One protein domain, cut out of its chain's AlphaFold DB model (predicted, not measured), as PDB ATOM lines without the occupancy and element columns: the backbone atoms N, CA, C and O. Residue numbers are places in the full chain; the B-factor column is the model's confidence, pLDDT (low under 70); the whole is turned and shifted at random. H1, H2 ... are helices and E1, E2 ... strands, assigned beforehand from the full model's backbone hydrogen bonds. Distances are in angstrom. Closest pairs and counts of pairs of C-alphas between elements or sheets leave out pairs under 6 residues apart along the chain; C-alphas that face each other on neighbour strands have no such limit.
ATOM      1  N   THR A  20     -16.071 -35.245  31.877       92.25
ATOM      2  CA  THR A  20     -15.290 -36.446  32.193       92.25
ATOM      3  C   THR A  20     -14.661 -37.022  30.935       92.25
ATOM      4  O   THR A  20     -13.445 -37.225  30.892       92.25
ATOM      5  N   THR A  21     -15.463 -37.229  29.888       93.00
ATOM      6  CA  THR A  21     -14.979 -37.767  28.615       93.00
ATOM      7  C   THR A  21     -14.011 -36.793  27.950       93.00
ATOM      8  O   THR A  21     -12.935 -37.206  27.513       93.00
ATOM      9  N   PHE A  22     -14.333 -35.493  27.930       94.69
ATOM     10  CA  PHE A  22     -13.447 -34.470  27.366       94.69
ATOM     11  C   PHE A  22     -12.081 -34.453  28.066       94.69
ATOM     12  O   PHE A  22     -11.029 -34.454  27.418       94.69
ATOM     13  N   THR A  23     -12.083 -34.486  29.400       92.56
ATOM     14  CA  THR A  23     -10.854 -34.475  30.202       92.56
ATOM     15  C   THR A  23     -10.046 -35.752  29.989       92.56
ATOM     16  O   THR A  23      -8.829 -35.680  29.830       92.56
ATOM     17  N   ALA A  24     -10.699 -36.915  29.917       93.31
ATOM     18  CA  ALA A  24     -10.031 -38.188  29.651       93.31
ATOM     19  C   ALA A  24      -9.334 -38.210  28.278       93.31
ATOM     20  O   ALA A  24      -8.171 -38.618  28.175       93.31
ATOM     21  N   ILE A  25     -10.000 -37.717  27.228       93.81
ATOM     22  CA  ILE A  25      -9.403 -37.564  25.889       93.81
ATOM     23  C   ILE A  25      -8.220 -36.592  25.946       93.81
ATOM     24  O   ILE A  25      -7.144 -36.888  25.420       93.81
ATOM     25  N   SER A  26      -8.392 -35.464  26.637       91.50
ATOM     26  CA  SER A  26      -7.349 -34.447  26.765       91.50
ATOM     27  C   SER A  26      -6.101 -35.015  27.445       91.50
ATOM     28  O   SER A  26      -5.009 -34.939  26.892       91.50
ATOM     29  N   VAL A  27      -6.248 -35.669  28.599       91.88
ATOM     30  CA  VAL A  27      -5.123 -36.246  29.357       91.88
ATOM     31  C   VAL A  27      -4.399 -37.348  28.577       91.88
ATOM     32  O   VAL A  27      -3.177 -37.440  28.651       91.88
ATOM     33  N   SER A  28      -5.127 -38.176  27.825       91.75
ATOM     34  CA  SER A  28      -4.538 -39.296  27.073       91.75
ATOM     35  C   SER A  28      -3.861 -38.880  25.761       91.75
ATOM     36  O   SER A  28      -2.935 -39.557  25.304       91.75
ATOM     37  N   THR A  29      -4.307 -37.780  25.151       92.88
ATOM     38  CA  THR A  29      -3.892 -37.394  23.793       92.88
ATOM     39  C   THR A  29      -2.951 -36.189  23.780       92.88
ATOM     40  O   THR A  29      -2.016 -36.157  22.976       92.88
ATOM     41  N   CYS A  30      -3.168 -35.212  24.663       91.75
ATOM     42  CA  CYS A  30      -2.528 -33.899  24.597       91.75
ATOM     43  C   CYS A  30      -1.071 -33.931  25.044       91.75
ATOM     44  O   CYS A  30      -0.730 -34.489  26.089       91.75
ATOM     45  N   LYS A  31      -0.207 -33.276  24.268       90.19
ATOM     46  CA  LYS A  31       1.235 -33.200  24.540       90.19
ATOM     47  C   LYS A  31       1.695 -31.771  24.802       90.19
ATOM     48  O   LYS A  31       2.645 -31.575  25.556       90.19
ATOM     49  N   ARG A  32       1.053 -30.777  24.185       88.94
ATOM     50  CA  ARG A  32       1.441 -29.357  24.259       88.94
ATOM     51  C   ARG A  32       0.737 -28.626  25.403       88.94
ATOM     52  O   ARG A  32       1.353 -27.797  26.070       88.94
ATOM     53  N   LEU A  33      -0.513 -28.979  25.680       89.06
ATOM     54  CA  LEU A  33      -1.379 -28.392  26.693       89.06
ATOM     55  C   LEU A  33      -0.757 -28.410  28.101       89.06
ATOM     56  O   LEU A  33      -0.803 -27.367  28.755       89.06
ATOM     57  N   PRO A  34      -0.108 -29.497  28.583       89.06
ATOM     58  CA  PRO A  34       0.560 -29.483  29.888       89.06
ATOM     59  C   PRO A  34       1.636 -28.394  30.005       89.06
ATOM     60  O   PRO A  34       1.729 -27.724  31.032       89.06
ATOM     61  N   THR A  35       2.405 -28.176  28.937       89.75
ATOM     62  CA  THR A  35       3.454 -27.147  28.863       89.75
ATOM     63  C   THR A  35       2.860 -25.740  28.771       89.75
ATOM     64  O   THR A  35       3.454 -24.777  29.249       89.75
ATOM     65  N   MET A  36       1.663 -25.615  28.194       87.88
ATOM     66  CA  MET A  36       0.967 -24.345  27.983       87.88
ATOM     67  C   MET A  36       0.006 -23.956  29.113       87.88
ATOM     68  O   MET A  36      -0.637 -22.917  29.006       87.88
ATOM     69  N   ARG A  37      -0.078 -24.702  30.223       84.38
ATOM     70  CA  ARG A  37      -1.070 -24.466  31.299       84.38
ATOM     71  C   ARG A  37      -1.135 -23.042  31.867       84.38
ATOM     72  O   ARG A  37      -2.149 -22.670  32.439       84.38
ATOM     73  N   ARG A  38      -0.064 -22.252  31.754       87.44
ATOM     74  CA  ARG A  38      -0.014 -20.858  32.241       87.44
ATOM     75  C   ARG A  38      -0.320 -19.805  31.170       87.44
ATOM     76  O   ARG A  38      -0.251 -18.617  31.462       87.44
ATOM     77  N   THR A  39      -0.611 -20.229  29.948       92.69
ATOM     78  CA  THR A  39      -0.949 -19.339  28.831       92.69
ATOM     79  C   THR A  39      -2.417 -18.923  28.880       92.69
ATOM     80  O   THR A  39      -3.255 -19.614  29.467       92.69
ATOM     81  N   THR A  40      -2.735 -17.791  28.253       93.50
ATOM     82  CA  THR A  40      -4.112 -17.286  28.156       93.50
ATOM     83  C   THR A  40      -5.000 -18.252  27.370       93.50
ATOM     84  O   THR A  40      -6.176 -18.412  27.685       93.50
ATOM     85  N   GLU A  41      -4.439 -18.952  26.388       91.81
ATOM     86  CA  GLU A  41      -5.114 -19.960  25.573       91.81
ATOM     87  C   GLU A  41      -5.552 -21.168  26.409       91.81
ATOM     88  O   GLU A  41      -6.697 -21.604  26.299       91.81
ATOM     89  N   ALA A  42      -4.680 -21.672  27.290       92.31
ATOM     90  CA  ALA A  42      -5.029 -22.770  28.194       92.31
ATOM     91  C   ALA A  42      -6.075 -22.347  29.241       92.31
ATOM     92  O   ALA A  42      -7.021 -23.087  29.489       92.31
ATOM     93  N   GLN A  43      -5.970 -21.133  29.793       94.50
ATOM     94  CA  GLN A  43      -6.981 -20.600  30.719       94.50
ATOM     95  C   GLN A  43      -8.342 -20.411  30.040       94.50
ATOM     96  O   GLN A  43      -9.386 -20.679  30.636       94.50
ATOM     97  N   ARG A  44      -8.346 -19.969  28.776       95.88
ATOM     98  CA  ARG A  44      -9.569 -19.873  27.974       95.88
ATOM     99  C   ARG A  44     -10.191 -21.250  27.763       95.88
ATOM    100  O   ARG A  44     -11.405 -21.370  27.894       95.88
ATOM    101  N   LEU A  45      -9.384 -22.270  27.465       95.69
ATOM    102  CA  LEU A  45      -9.863 -23.646  27.347       95.69
ATOM    103  C   LEU A  45     -10.521 -24.122  28.652       95.69
ATOM    104  O   LEU A  45     -11.634 -24.640  28.599       95.69
ATOM    105  N   ASP A  46      -9.892 -23.888  29.806       94.12
ATOM    106  CA  ASP A  46     -10.462 -24.256  31.110       94.12
ATOM    107  C   ASP A  46     -11.824 -23.576  31.347       94.12
ATOM    108  O   ASP A  46     -12.774 -24.218  31.799       94.12
ATOM    109  N   GLY A  47     -11.957 -22.296  30.979       96.00
ATOM    110  CA  GLY A  47     -13.225 -21.565  31.052       96.00
ATOM    111  C   GLY A  47     -14.315 -22.135  30.136       96.00
ATOM    112  O   GLY A  47     -15.468 -22.248  30.552       96.00
ATOM    113  N   LEU A  48     -13.959 -22.543  28.914       97.06
ATOM    114  CA  LEU A  48     -14.890 -23.179  27.972       97.06
ATOM    115  C   LEU A  48     -15.360 -24.548  28.479       97.06
ATOM    116  O   LEU A  48     -16.549 -24.854  28.407       97.06
ATOM    117  N   VAL A  49     -14.448 -25.341  29.048       95.31
ATOM    118  CA  VAL A  49     -14.765 -26.636  29.673       95.31
ATOM    119  C   VAL A  49     -15.688 -26.446  30.875       95.31
ATOM    120  O   VAL A  49     -16.690 -27.151  30.991       95.31
ATOM    121  N   ALA A  50     -15.409 -25.468  31.740       94.94
ATOM    122  CA  ALA A  50     -16.255 -25.159  32.893       94.94
ATOM    123  C   ALA A  50     -17.667 -24.699  32.491       94.94
ATOM    124  O   ALA A  50     -18.634 -25.004  33.186       94.94
ATOM    125  N   ALA A  51     -17.795 -23.998  31.361       96.38
ATOM    126  CA  ALA A  51     -19.076 -23.560  30.812       96.38
ATOM    127  C   ALA A  51     -19.829 -24.655  30.028       96.38
ATOM    128  O   ALA A  51     -20.954 -24.419  29.594       96.38
ATOM    129  N   GLY A  52     -19.224 -25.828  29.806       94.88
ATOM    130  CA  GLY A  52     -19.796 -26.878  28.956       94.88
ATOM    131  C   GLY A  52     -19.849 -26.512  27.468       94.88
ATOM    132  O   GLY A  52     -20.622 -27.098  26.711       94.88
ATOM    133  N   ALA A  53     -19.036 -25.546  27.031       96.69
ATOM    134  CA  ALA A  53     -18.952 -25.101  25.643       96.69
ATOM    135  C   ALA A  53     -18.087 -26.072  24.821       96.69
ATOM    136  O   ALA A  53     -16.982 -25.748  24.391       96.69
ATOM    137  N   TRP A  54     -18.569 -27.304  24.648       96.25
ATOM    138  CA  TRP A  54     -17.774 -28.430  24.145       96.25
ATOM    139  C   TRP A  54     -17.208 -28.242  22.743       96.25
ATOM    140  O   TRP A  54     -16.069 -28.628  22.487       96.25
ATOM    141  N   THR A  55     -17.973 -27.630  21.842       96.25
ATOM    142  CA  THR A  55     -17.513 -27.332  20.483       96.25
ATOM    143  C   THR A  55     -16.363 -26.332  20.504       96.25
ATOM    144  O   THR A  55     -15.313 -26.587  19.915       96.25
ATOM    145  N   ASP A  56     -16.524 -25.226  21.231       97.38
ATOM    146  CA  ASP A  56     -15.485 -24.208  21.368       97.38
ATOM    147  C   ASP A  56     -14.254 -24.753  22.098       97.38
ATOM    148  O   ASP A  56     -13.122 -24.465  21.708       97.38
ATOM    149  N   ALA A  57     -14.457 -25.581  23.127       97.25
ATOM    150  CA  ALA A  57     -13.381 -26.257  23.841       97.25
ATOM    151  C   ALA A  57     -12.599 -27.203  22.915       97.25
ATOM    152  O   ALA A  57     -11.369 -27.192  22.930       97.25
ATOM    153  N   ALA A  58     -13.281 -27.978  22.064       96.75
ATOM    154  CA  ALA A  58     -12.634 -28.846  21.080       96.75
ATOM    155  C   ALA A  58     -11.828 -28.039  20.046       96.75
ATOM    156  O   ALA A  58     -10.682 -28.384  19.760       96.75
ATOM    157  N   LEU A  59     -12.376 -26.932  19.533       96.62
ATOM    158  CA  LEU A  59     -11.667 -26.045  18.603       96.62
ATOM    159  C   LEU A  59     -10.439 -25.390  19.251       96.62
ATOM    160  O   LEU A  59      -9.367 -25.346  18.643       96.62
ATOM    161  N   ALA A  60     -10.569 -24.916  20.493       96.38
ATOM    162  CA  ALA A  60      -9.451 -24.369  21.256       96.38
ATOM    163  C   ALA A  60      -8.364 -25.427  21.496       96.38
ATOM    164  O   ALA A  60      -7.176 -25.137  21.342       96.38
ATOM    165  N   LEU A  61      -8.757 -26.667  21.803       95.62
ATOM    166  CA  LEU A  61      -7.826 -27.775  21.981       95.62
ATOM    167  C   LEU A  61      -7.073 -28.109  20.686       95.62
ATOM    168  O   LEU A  61      -5.847 -28.234  20.713       95.62
ATOM    169  N   ILE A  62      -7.779 -28.184  19.552       95.25
ATOM    170  CA  ILE A  62      -7.179 -28.386  18.223       95.25
ATOM    171  C   ILE A  62      -6.155 -27.285  17.928       95.25
ATOM    172  O   ILE A  62      -5.040 -27.592  17.516       95.25
ATOM    173  N   ALA A  63      -6.487 -26.018  18.186       94.12
ATOM    174  CA  ALA A  63      -5.569 -24.903  17.948       94.12
ATOM    175  C   ALA A  63      -4.288 -24.987  18.804       94.12
ATOM    176  O   ALA A  63      -3.198 -24.665  18.326       94.12
ATOM    177  N   ILE A  64      -4.403 -25.440  20.057       94.25
ATOM    178  CA  ILE A  64      -3.268 -25.606  20.978       94.25
ATOM    179  C   ILE A  64      -2.367 -26.776  20.553       94.25
ATOM    180  O   ILE A  64      -1.135 -26.651  20.531       94.25
ATOM    181  N   GLU A  65      -2.968 -27.925  20.245       94.56
ATOM    182  CA  GLU A  65      -2.255 -29.189  20.034       94.56
ATOM    183  C   GLU A  65      -1.798 -29.403  18.588       94.56
ATOM    184  O   GLU A  65      -0.734 -29.981  18.349       94.56
ATOM    185  N   LEU A  66      -2.554 -28.895  17.618       93.06
ATOM    186  CA  LEU A  66      -2.324 -29.096  16.192       93.06
ATOM    187  C   LEU A  66      -2.137 -27.757  15.453       93.06
ATOM    188  O   LEU A  66      -2.872 -27.462  14.516       93.06
ATOM    189  N   PRO A  67      -1.110 -26.948  15.780       90.12
ATOM    190  CA  PRO A  67      -0.955 -25.597  15.219       90.12
ATOM    191  C   PRO A  67      -0.724 -25.559  13.698       90.12
ATOM    192  O   PRO A  67      -0.824 -24.501  13.084       90.12
ATOM    193  N   ARG A  68      -0.361 -26.696  13.090       88.94
ATOM    194  CA  ARG A  68      -0.186 -26.839  11.637       88.94
ATOM    195  C   ARG A  68      -1.421 -27.398  10.933       88.94
ATOM    196  O   ARG A  68      -1.498 -27.274   9.717       88.94
ATOM    197  N   TRP A  69      -2.350 -27.996  11.677       92.31
ATOM    198  CA  TRP A  69      -3.572 -28.568  11.120       92.31
ATOM    199  C   TRP A  69      -4.690 -27.533  11.095       92.31
ATOM    200  O   TRP A  69      -4.711 -26.589  11.884       92.31
ATOM    201  N   GLN A  70      -5.632 -27.716  10.181       90.31
ATOM    202  CA  GLN A  70      -6.762 -26.825   9.973       90.31
ATOM    203  C   GLN A  70      -8.033 -27.608   9.697       90.31
ATOM    204  O   GLN A  70      -7.997 -28.674   9.087       90.31
ATOM    205  N   LEU A  71      -9.161 -27.029  10.104       92.94
ATOM    206  CA  LEU A  71     -10.491 -27.525   9.781       92.94
ATOM    207  C   LEU A  71     -10.825 -27.212   8.325       92.94
ATOM    208  O   LEU A  71     -11.032 -26.054   7.967       92.94
ATOM    209  N   ARG A  72     -10.855 -28.255   7.490       91.06
ATOM    210  CA  ARG A  72     -11.195 -28.158   6.063       91.06
ATOM    211  C   ARG A  72     -12.684 -28.300   5.814       91.06
ATOM    212  O   ARG A  72     -13.227 -27.600   4.965       91.06
ATOM    213  N   ARG A  73     -13.337 -29.204   6.544       92.19
ATOM    214  CA  ARG A  73     -14.771 -29.449   6.413       92.19
ATOM    215  C   ARG A  73     -15.399 -29.615   7.784       92.19
ATOM    216  O   ARG A  73     -14.878 -30.341   8.625       92.19
ATOM    217  N   LEU A  74     -16.531 -28.950   7.958       95.94
ATOM    218  CA  LEU A  74     -17.475 -29.190   9.033       95.94
ATOM    219  C   LEU A  74     -18.865 -29.104   8.415       95.94
ATOM    220  O   LEU A  74     -19.330 -28.015   8.080       95.94
ATOM    221  N   ALA A  75     -19.476 -30.256   8.168       96.75
ATOM    222  CA  ALA A  75     -20.751 -30.351   7.472       96.75
ATOM    223  C   ALA A  75     -21.681 -31.294   8.224       96.75
ATOM    224  O   ALA A  75     -21.223 -32.288   8.774       96.75
ATOM    225  N   TYR A  76     -22.971 -30.984   8.233       96.69
ATOM    226  CA  TYR A  76     -23.986 -31.893   8.748       96.69
ATOM    227  C   TYR A  76     -24.629 -32.627   7.574       96.69
ATOM    228  O   TYR A  76     -25.158 -31.974   6.673       96.69
ATOM    229  N   ASP A  77     -24.535 -33.953   7.566       95.94
ATOM    230  CA  ASP A  77     -25.057 -34.815   6.507       95.94
ATOM    231  C   ASP A  77     -25.471 -36.178   7.074       95.94
ATOM    232  O   ASP A  77     -24.826 -36.698   7.986       95.94
ATOM    233  N   ASP A  78     -26.568 -36.725   6.556       94.12
ATOM    234  CA  ASP A  78     -27.171 -38.003   6.972       94.12
ATOM    235  C   ASP A  78     -27.333 -38.185   8.498       94.12
ATOM    236  O   ASP A  78     -27.106 -39.248   9.068       94.12
ATOM    237  N   GLY A  79     -27.716 -37.112   9.196       93.44
ATOM    238  CA  GLY A  79     -27.931 -37.152  10.645       93.44
ATOM    239  C   GLY A  79     -26.667 -36.954  11.492       93.44
ATOM    240  O   GLY A  79     -26.775 -36.875  12.720       93.44
ATOM    241  N   GLU A  80     -25.497 -36.800  10.871       96.31
ATOM    242  CA  GLU A  80     -24.209 -36.707  11.555       96.31
ATOM    243  C   GLU A  80     -23.405 -35.467  11.161       96.31
ATOM    244  O   GLU A  80     -23.510 -34.923  10.063       96.31
ATOM    245  N   TRP A  81     -22.553 -35.011  12.076       97.31
ATOM    246  CA  TRP A  81     -21.514 -34.038  11.771       97.31
ATOM    247  C   TRP A  81     -20.300 -34.749  11.203       97.31
ATOM    248  O   TRP A  81     -19.733 -35.602  11.872       97.31
ATOM    249  N   HIS A  82     -19.858 -34.328  10.025       96.94
ATOM    250  CA  HIS A  82     -18.633 -34.753   9.358       96.94
ATOM    251  C   HIS A  82     -17.568 -33.675   9.535       96.94
ATOM    252  O   HIS A  82     -17.741 -32.534   9.092       96.94
ATOM    253  N   CYS A  83     -16.468 -34.034  10.185       96.56
ATOM    254  CA  CYS A  83     -15.334 -33.163  10.456       96.56
ATOM    255  C   CYS A  83     -14.094 -33.670   9.723       96.56
ATOM    256  O   CYS A  83     -13.727 -34.831   9.865       96.56
ATOM    257  N   MET A  84     -13.408 -32.776   9.010       95.00
ATOM    258  CA  MET A  84     -12.161 -33.085   8.316       95.00
ATOM    259  C   MET A  84     -11.052 -32.098   8.694       95.00
ATOM    260  O   MET A  84     -11.223 -30.884   8.534       95.00
ATOM    261  N   LEU A  85      -9.913 -32.611   9.165       94.69
ATOM    262  CA  LEU A  85      -8.710 -31.831   9.474       94.69
ATOM    263  C   LEU A  85      -7.577 -32.180   8.503       94.69
ATOM    264  O   LEU A  85      -7.407 -33.335   8.135       94.69
ATOM    265  N   SER A  86      -6.754 -31.203   8.136       92.25
ATOM    266  CA  SER A  86      -5.561 -31.415   7.299       92.25
ATOM    267  C   SER A  86      -4.433 -30.477   7.704       92.25
ATOM    268  O   SER A  86      -4.691 -29.363   8.165       92.25
ATOM    269  N   ASP A  87      -3.187 -30.905   7.518       89.44
ATOM    270  CA  ASP A  87      -1.991 -30.083   7.711       89.44
ATOM    271  C   ASP A  87      -1.511 -29.359   6.437       89.44
ATOM    272  O   ASP A  87      -0.553 -28.577   6.498       89.44
ATOM    273  N   ASN A  88      -2.195 -29.553   5.300       84.00
ATOM    274  CA  ASN A  88      -1.826 -28.978   4.012       84.00
ATOM    275  C   ASN A  88      -2.929 -28.102   3.403       84.00
ATOM    276  O   ASN A  88      -3.911 -28.557   2.821       84.00
ATOM    277  N   ARG A  89      -2.707 -26.787   3.470       66.81
ATOM    278  CA  ARG A  89      -3.681 -25.761   3.067       66.81
ATOM    279  C   ARG A  89      -3.996 -25.705   1.573       66.81
ATOM    280  O   ARG A  89      -5.059 -25.214   1.210       66.81
ATOM    281  N   GLY A  90      -3.046 -26.084   0.721       71.25
ATOM    282  CA  GLY A  90      -3.110 -25.824  -0.724       71.25
ATOM    283  C   GLY A  90      -3.471 -27.042  -1.564       71.25
ATOM    284  O   GLY A  90      -3.600 -26.921  -2.780       71.25
ATOM    285  N   MET A  91      -3.592 -28.212  -0.937       77.75
ATOM    286  CA  MET A  91      -3.721 -29.455  -1.675       77.75
ATOM    287  C   MET A  91      -5.182 -29.706  -2.079       77.75
ATOM    288  O   MET A  91      -6.077 -29.553  -1.233       77.75
ATOM    289  N   PRO A  92      -5.449 -30.084  -3.345       79.25
ATOM    290  CA  PRO A  92      -6.749 -30.611  -3.743       79.25
ATOM    291  C   PRO A  92      -7.145 -31.804  -2.872       79.25
ATOM    292  O   PRO A  92      -6.275 -32.552  -2.439       79.25
ATOM    293  N   GLU A  93      -8.445 -32.013  -2.663       74.75
ATOM    294  CA  GLU A  93      -8.964 -33.090  -1.801       74.75
ATOM    295  C   GLU A  93      -8.407 -34.475  -2.164       74.75
ATOM    296  O   GLU A  93      -8.009 -35.223  -1.284       74.75
ATOM    297  N   TRP A  94      -8.281 -34.783  -3.458       78.88
ATOM    298  CA  TRP A  94      -7.769 -36.073  -3.939       78.88
ATOM    299  C   TRP A  94      -6.278 -36.322  -3.648       78.88
ATOM    300  O   TRP A  94      -5.816 -37.452  -3.799       78.88
ATOM    301  N   LEU A  95      -5.521 -35.288  -3.271       77.75
ATOM    302  CA  LEU A  95      -4.093 -35.373  -2.945       77.75
ATOM    303  C   LEU A  95      -3.802 -34.974  -1.490       77.75
ATOM    304  O   LEU A  95      -2.656 -35.034  -1.049       77.75
ATOM    305  N   ASP A  96      -4.822 -34.535  -0.756       82.06
ATOM    306  CA  ASP A  96      -4.700 -34.152   0.639       82.06
ATOM    307  C   ASP A  96      -4.753 -35.387   1.540       82.06
ATOM    308  O   ASP A  96      -5.653 -36.216   1.425       82.06
ATOM    309  N   ASP A  97      -3.815 -35.489   2.478       83.38
ATOM    310  CA  ASP A  97      -3.810 -36.547   3.494       83.38
ATOM    311  C   ASP A  97      -4.627 -36.098   4.716       83.38
ATOM    312  O   ASP A  97      -4.147 -36.035   5.850       83.38
ATOM    313  N   ALA A  98      -5.880 -35.714   4.464       90.00
ATOM    314  CA  ALA A  98      -6.789 -35.243   5.494       90.00
ATOM    315  C   ALA A  98      -7.263 -36.397   6.391       90.00
ATOM    316  O   ALA A  98      -7.383 -37.550   5.965       90.00
ATOM    317  N   VAL A  99      -7.537 -36.088   7.654       93.38
ATOM    318  CA  VAL A  99      -8.230 -36.984   8.583       93.38
ATOM    319  C   VAL A  99      -9.695 -36.614   8.635       93.38
ATOM    320  O   VAL A  99     -10.028 -35.431   8.675       93.38
ATOM    321  N   ASP A 100     -10.553 -37.614   8.697       92.75
ATOM    322  CA  ASP A 100     -11.992 -37.471   8.814       92.75
ATOM    323  C   ASP A 100     -12.521 -38.184  10.063       92.75
ATOM    324  O   ASP A 100     -11.959 -39.165  10.552       92.75
ATOM    325  N   ALA A 101     -13.600 -37.644  10.621       96.38
ATOM    326  CA  ALA A 101     -14.401 -38.297  11.643       96.38
ATOM    327  C   ALA A 101     -15.837 -37.787  11.566       96.38
ATOM    328  O   ALA A 101     -16.073 -36.613  11.267       96.38
ATOM    329  N   HIS A 102     -16.786 -38.656  11.898       96.44
ATOM    330  CA  HIS A 102     -18.200 -38.318  11.933       96.44
ATOM    331  C   HIS A 102     -18.852 -38.725  13.255       96.44
ATOM    332  O   HIS A 102     -18.440 -39.699  13.892       96.44
ATOM    333  N   HIS A 103     -19.843 -37.955  13.697       94.88
ATOM    334  CA  HIS A 103     -20.638 -38.281  14.878       94.88
ATOM    335  C   HIS A 103     -21.932 -37.439  14.924       94.88
ATOM    336  O   HIS A 103     -21.896 -36.272  14.529       94.88
ATOM    337  N   PRO A 104     -23.053 -37.938  15.486       94.38
ATOM    338  CA  PRO A 104     -24.281 -37.144  15.660       94.38
ATOM    339  C   PRO A 104     -24.092 -35.855  16.483       94.38
ATOM    340  O   PRO A 104     -24.739 -34.839  16.247       94.38
ATOM    341  N   ASP A 105     -23.177 -35.893  17.450       93.88
ATOM    342  CA  ASP A 105     -22.704 -34.734  18.222       93.88
ATOM    343  C   ASP A 105     -21.460 -34.090  17.584       93.88
ATOM    344  O   ASP A 105     -20.432 -34.743  17.399       93.88
ATOM    345  N   MET A 106     -21.538 -32.784  17.311       95.19
ATOM    346  CA  MET A 106     -20.485 -32.020  16.632       95.19
ATOM    347  C   MET A 106     -19.152 -32.009  17.388       95.19
ATOM    348  O   MET A 106     -18.088 -32.115  16.776       95.19
ATOM    349  N   ALA A 107     -19.182 -31.864  18.717       95.81
ATOM    350  CA  ALA A 107     -17.958 -31.800  19.513       95.81
ATOM    351  C   ALA A 107     -17.223 -33.147  19.498       95.81
ATOM    352  O   ALA A 107     -15.996 -33.182  19.397       95.81
ATOM    353  N   ARG A 108     -17.960 -34.263  19.521       95.62
ATOM    354  CA  ARG A 108     -17.398 -35.608  19.349       95.62
ATOM    355  C   ARG A 108     -16.821 -35.830  17.952       95.62
ATOM    356  O   ARG A 108     -15.739 -36.403  17.867       95.62
ATOM    357  N   ALA A 109     -17.462 -35.336  16.890       96.38
ATOM    358  CA  ALA A 109     -16.896 -35.400  15.537       96.38
ATOM    359  C   ALA A 109     -15.551 -34.648  15.454       96.38
ATOM    360  O   ALA A 109     -14.554 -35.194  14.976       96.38
ATOM    361  N   LEU A 110     -15.485 -33.434  16.016       97.00
ATOM    362  CA  LEU A 110     -14.248 -32.647  16.112       97.00
ATOM    363  C   LEU A 110     -13.156 -33.371  16.912       97.00
ATOM    364  O   LEU A 110     -12.007 -33.435  16.475       97.00
ATOM    365  N   LEU A 111     -13.499 -33.934  18.074       96.69
ATOM    366  CA  LEU A 111     -12.544 -34.668  18.910       96.69
ATOM    367  C   LEU A 111     -12.072 -35.975  18.263       96.69
ATOM    368  O   LEU A 111     -10.912 -36.345  18.438       96.69
ATOM    369  N   GLY A 112     -12.930 -36.655  17.501       96.12
ATOM    370  CA  GLY A 112     -12.553 -37.828  16.714       96.12
ATOM    371  C   GLY A 112     -11.472 -37.488  15.690       96.12
ATOM    372  O   GLY A 112     -10.402 -38.102  15.693       96.12
ATOM    373  N   ALA A 113     -11.699 -36.436  14.897       96.56
ATOM    374  CA  ALA A 113     -10.722 -35.960  13.920       96.56
ATOM    375  C   ALA A 113      -9.433 -35.477  14.608       96.56
ATOM    376  O   ALA A 113      -8.331 -35.765  14.144       96.56
ATOM    377  N   PHE A 114      -9.545 -34.796  15.753       96.38
ATOM    378  CA  PHE A 114      -8.399 -34.382  16.566       96.38
ATOM    379  C   PHE A 114      -7.531 -35.570  17.006       96.38
ATOM    380  O   PHE A 114      -6.309 -35.537  16.848       96.38
ATOM    381  N   VAL A 115      -8.140 -36.632  17.543       95.69
ATOM    382  CA  VAL A 115      -7.417 -37.836  17.983       95.69
ATOM    383  C   VAL A 115      -6.744 -38.533  16.800       95.69
ATOM    384  O   VAL A 115      -5.599 -38.977  16.928       95.69
ATOM    385  N   GLU A 116      -7.414 -38.601  15.648       95.00
ATOM    386  CA  GLU A 116      -6.844 -39.137  14.408       95.00
ATOM    387  C   GLU A 116      -5.619 -38.328  13.954       95.00
ATOM    388  O   GLU A 116      -4.537 -38.892  13.769       95.00
ATOM    389  N   ALA A 117      -5.738 -36.999  13.884       93.75
ATOM    390  CA  ALA A 117      -4.634 -36.102  13.540       93.75
ATOM    391  C   ALA A 117      -3.460 -36.223  14.523       93.75
ATOM    392  O   ALA A 117      -2.300 -36.291  14.115       93.75
ATOM    393  N   MET A 118      -3.734 -36.331  15.826       92.38
ATOM    394  CA  MET A 118      -2.706 -36.557  16.848       92.38
ATOM    395  C   MET A 118      -2.011 -37.914  16.703       92.38
ATOM    396  O   MET A 118      -0.847 -38.049  17.099       92.38
ATOM    397  N   ARG A 119      -2.693 -38.925  16.152       89.62
ATOM    398  CA  ARG A 119      -2.097 -40.229  15.840       89.62
ATOM    399  C   ARG A 119      -1.228 -40.158  14.590       89.62
ATOM    400  O   ARG A 119      -0.108 -40.656  14.654       89.62
ATOM    401  N   ARG A 120      -1.689 -39.496  13.522       85.94
ATOM    402  CA  ARG A 120      -0.911 -39.275  12.286       85.94
ATOM    403  C   ARG A 120       0.316 -38.388  12.510       85.94
ATOM    404  O   ARG A 120       1.382 -38.662  11.976       85.94
ATOM    405  N   GLY A 121       0.197 -37.365  13.356       74.06
ATOM    406  CA  GLY A 121       1.290 -36.461  13.726       74.06
ATOM    407  C   GLY A 121       2.333 -37.071  14.672       74.06
ATOM    408  O   GLY A 121       3.348 -36.432  14.962       74.06
ATOM    409  N   ARG A 122       2.130 -38.300  15.174       61.12
ATOM    410  CA  ARG A 122       3.236 -39.058  15.769       61.12
ATOM    411  C   ARG A 122       4.166 -39.414  14.616       61.12
ATOM    412  O   ARG A 122       3.684 -40.037  13.676       61.12
TER     413      ARG A 122
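AT A GLANCE: This is residues 20 to 122 of the 148 residues of an uncharacterized protein of Tardiphaga sp. OV697 (UniProt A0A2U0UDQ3). A small antiparallel sheet, E1, E2 and E3, makes a wall at one end of the domain, and H5 packs on one of its faces; beyond H5 come H4, then H3 and H1, the four longer helices running roughly along the same line as the strands. The short H2 sits near one end of H3 and H4, while residues 87 to 98 make a long loop between E2 and E3. The printed part has 103 residues, in the order H1 H2 H3 H4 E1 E2 E3 H5, with sheet order E1, E2, E3 and a mixed class of helices and strands. It is compact, with a radius of gyration of the C-alphas of 13.5 A and spans of 40 by 29 by 20 A.

IN THESE COORDINATES: Find C-alpha 70 at (-6.762, -26.825, 9.973), where E1 begins; it runs through residues 70 to 77, 20.3 A. E2 is residues 80 to 86, 19.8 A, and E3 is residues 99 to 103, 14.0 A. H5, residues 106 to 120, covers 21.3 A and ends at C-alpha 120, (-0.911, -39.275, 12.286). H4 is residues 54 to 65, 16.1 A, and H3 residues 40 to 50, 15.2 A. H2 is residues 33 to 36, 4.9 A. H1, residues 20 to 29, begins at C-alpha 20, (-15.290, -36.446, 32.193), and measures 14.2 A.

HOW THE PARTS SIT: Start at the sheet, a meander, each strand the antiparallel neighbour of the one before. In the hairpin E1 and E2, look at N 72 and O 84, 2.9 A apart and within hydrogen-bond range; in the hairpin E2 and E3, at N 83 and O 101, 2.8 A. H5 is on one face, which gives two layers, helix over sheet, at a height over the sheet of 5.9 A. The closest C-alphas of E3 and H5 are those of His 103 and Ala 109, 4.8 A. Next, H5 touches H4, closest at the C-alphas of Thr 55 and Ala 107, 4.6 A, with a shallow tilt of 18 degrees, the same way. H4 only grazes the sheet with residues 59 to 63. H3 and H4 form a helical hairpin and touch at the C-alphas of Leu 48 and Ala 57, 5.4 A, with a shallow tilt of 28 degrees, opposite ways. H1 and H5 are close but not clearly touching, with the C-alphas of Thr 29 and Val 115 closest at 6.8 A. H2 is close to but not clearly touching H4, closest at the C-alphas of Leu 33 and Ile 64, 6.6 A. In H1, H3, H4 and H5 every O i to N i+4 pair is within hydrogen-bond range; H2 is too short for one.

THE WHOLE: The C-alphas of Arg 38 and Asp 78 are the two farthest apart, 40.9 A. The printed part has no cut. The link from E2 to E3 is long, 12 residues; the other links are tight. Mean pLDDT of the printed part is 91.7, and residues 89 and 122 are under 70.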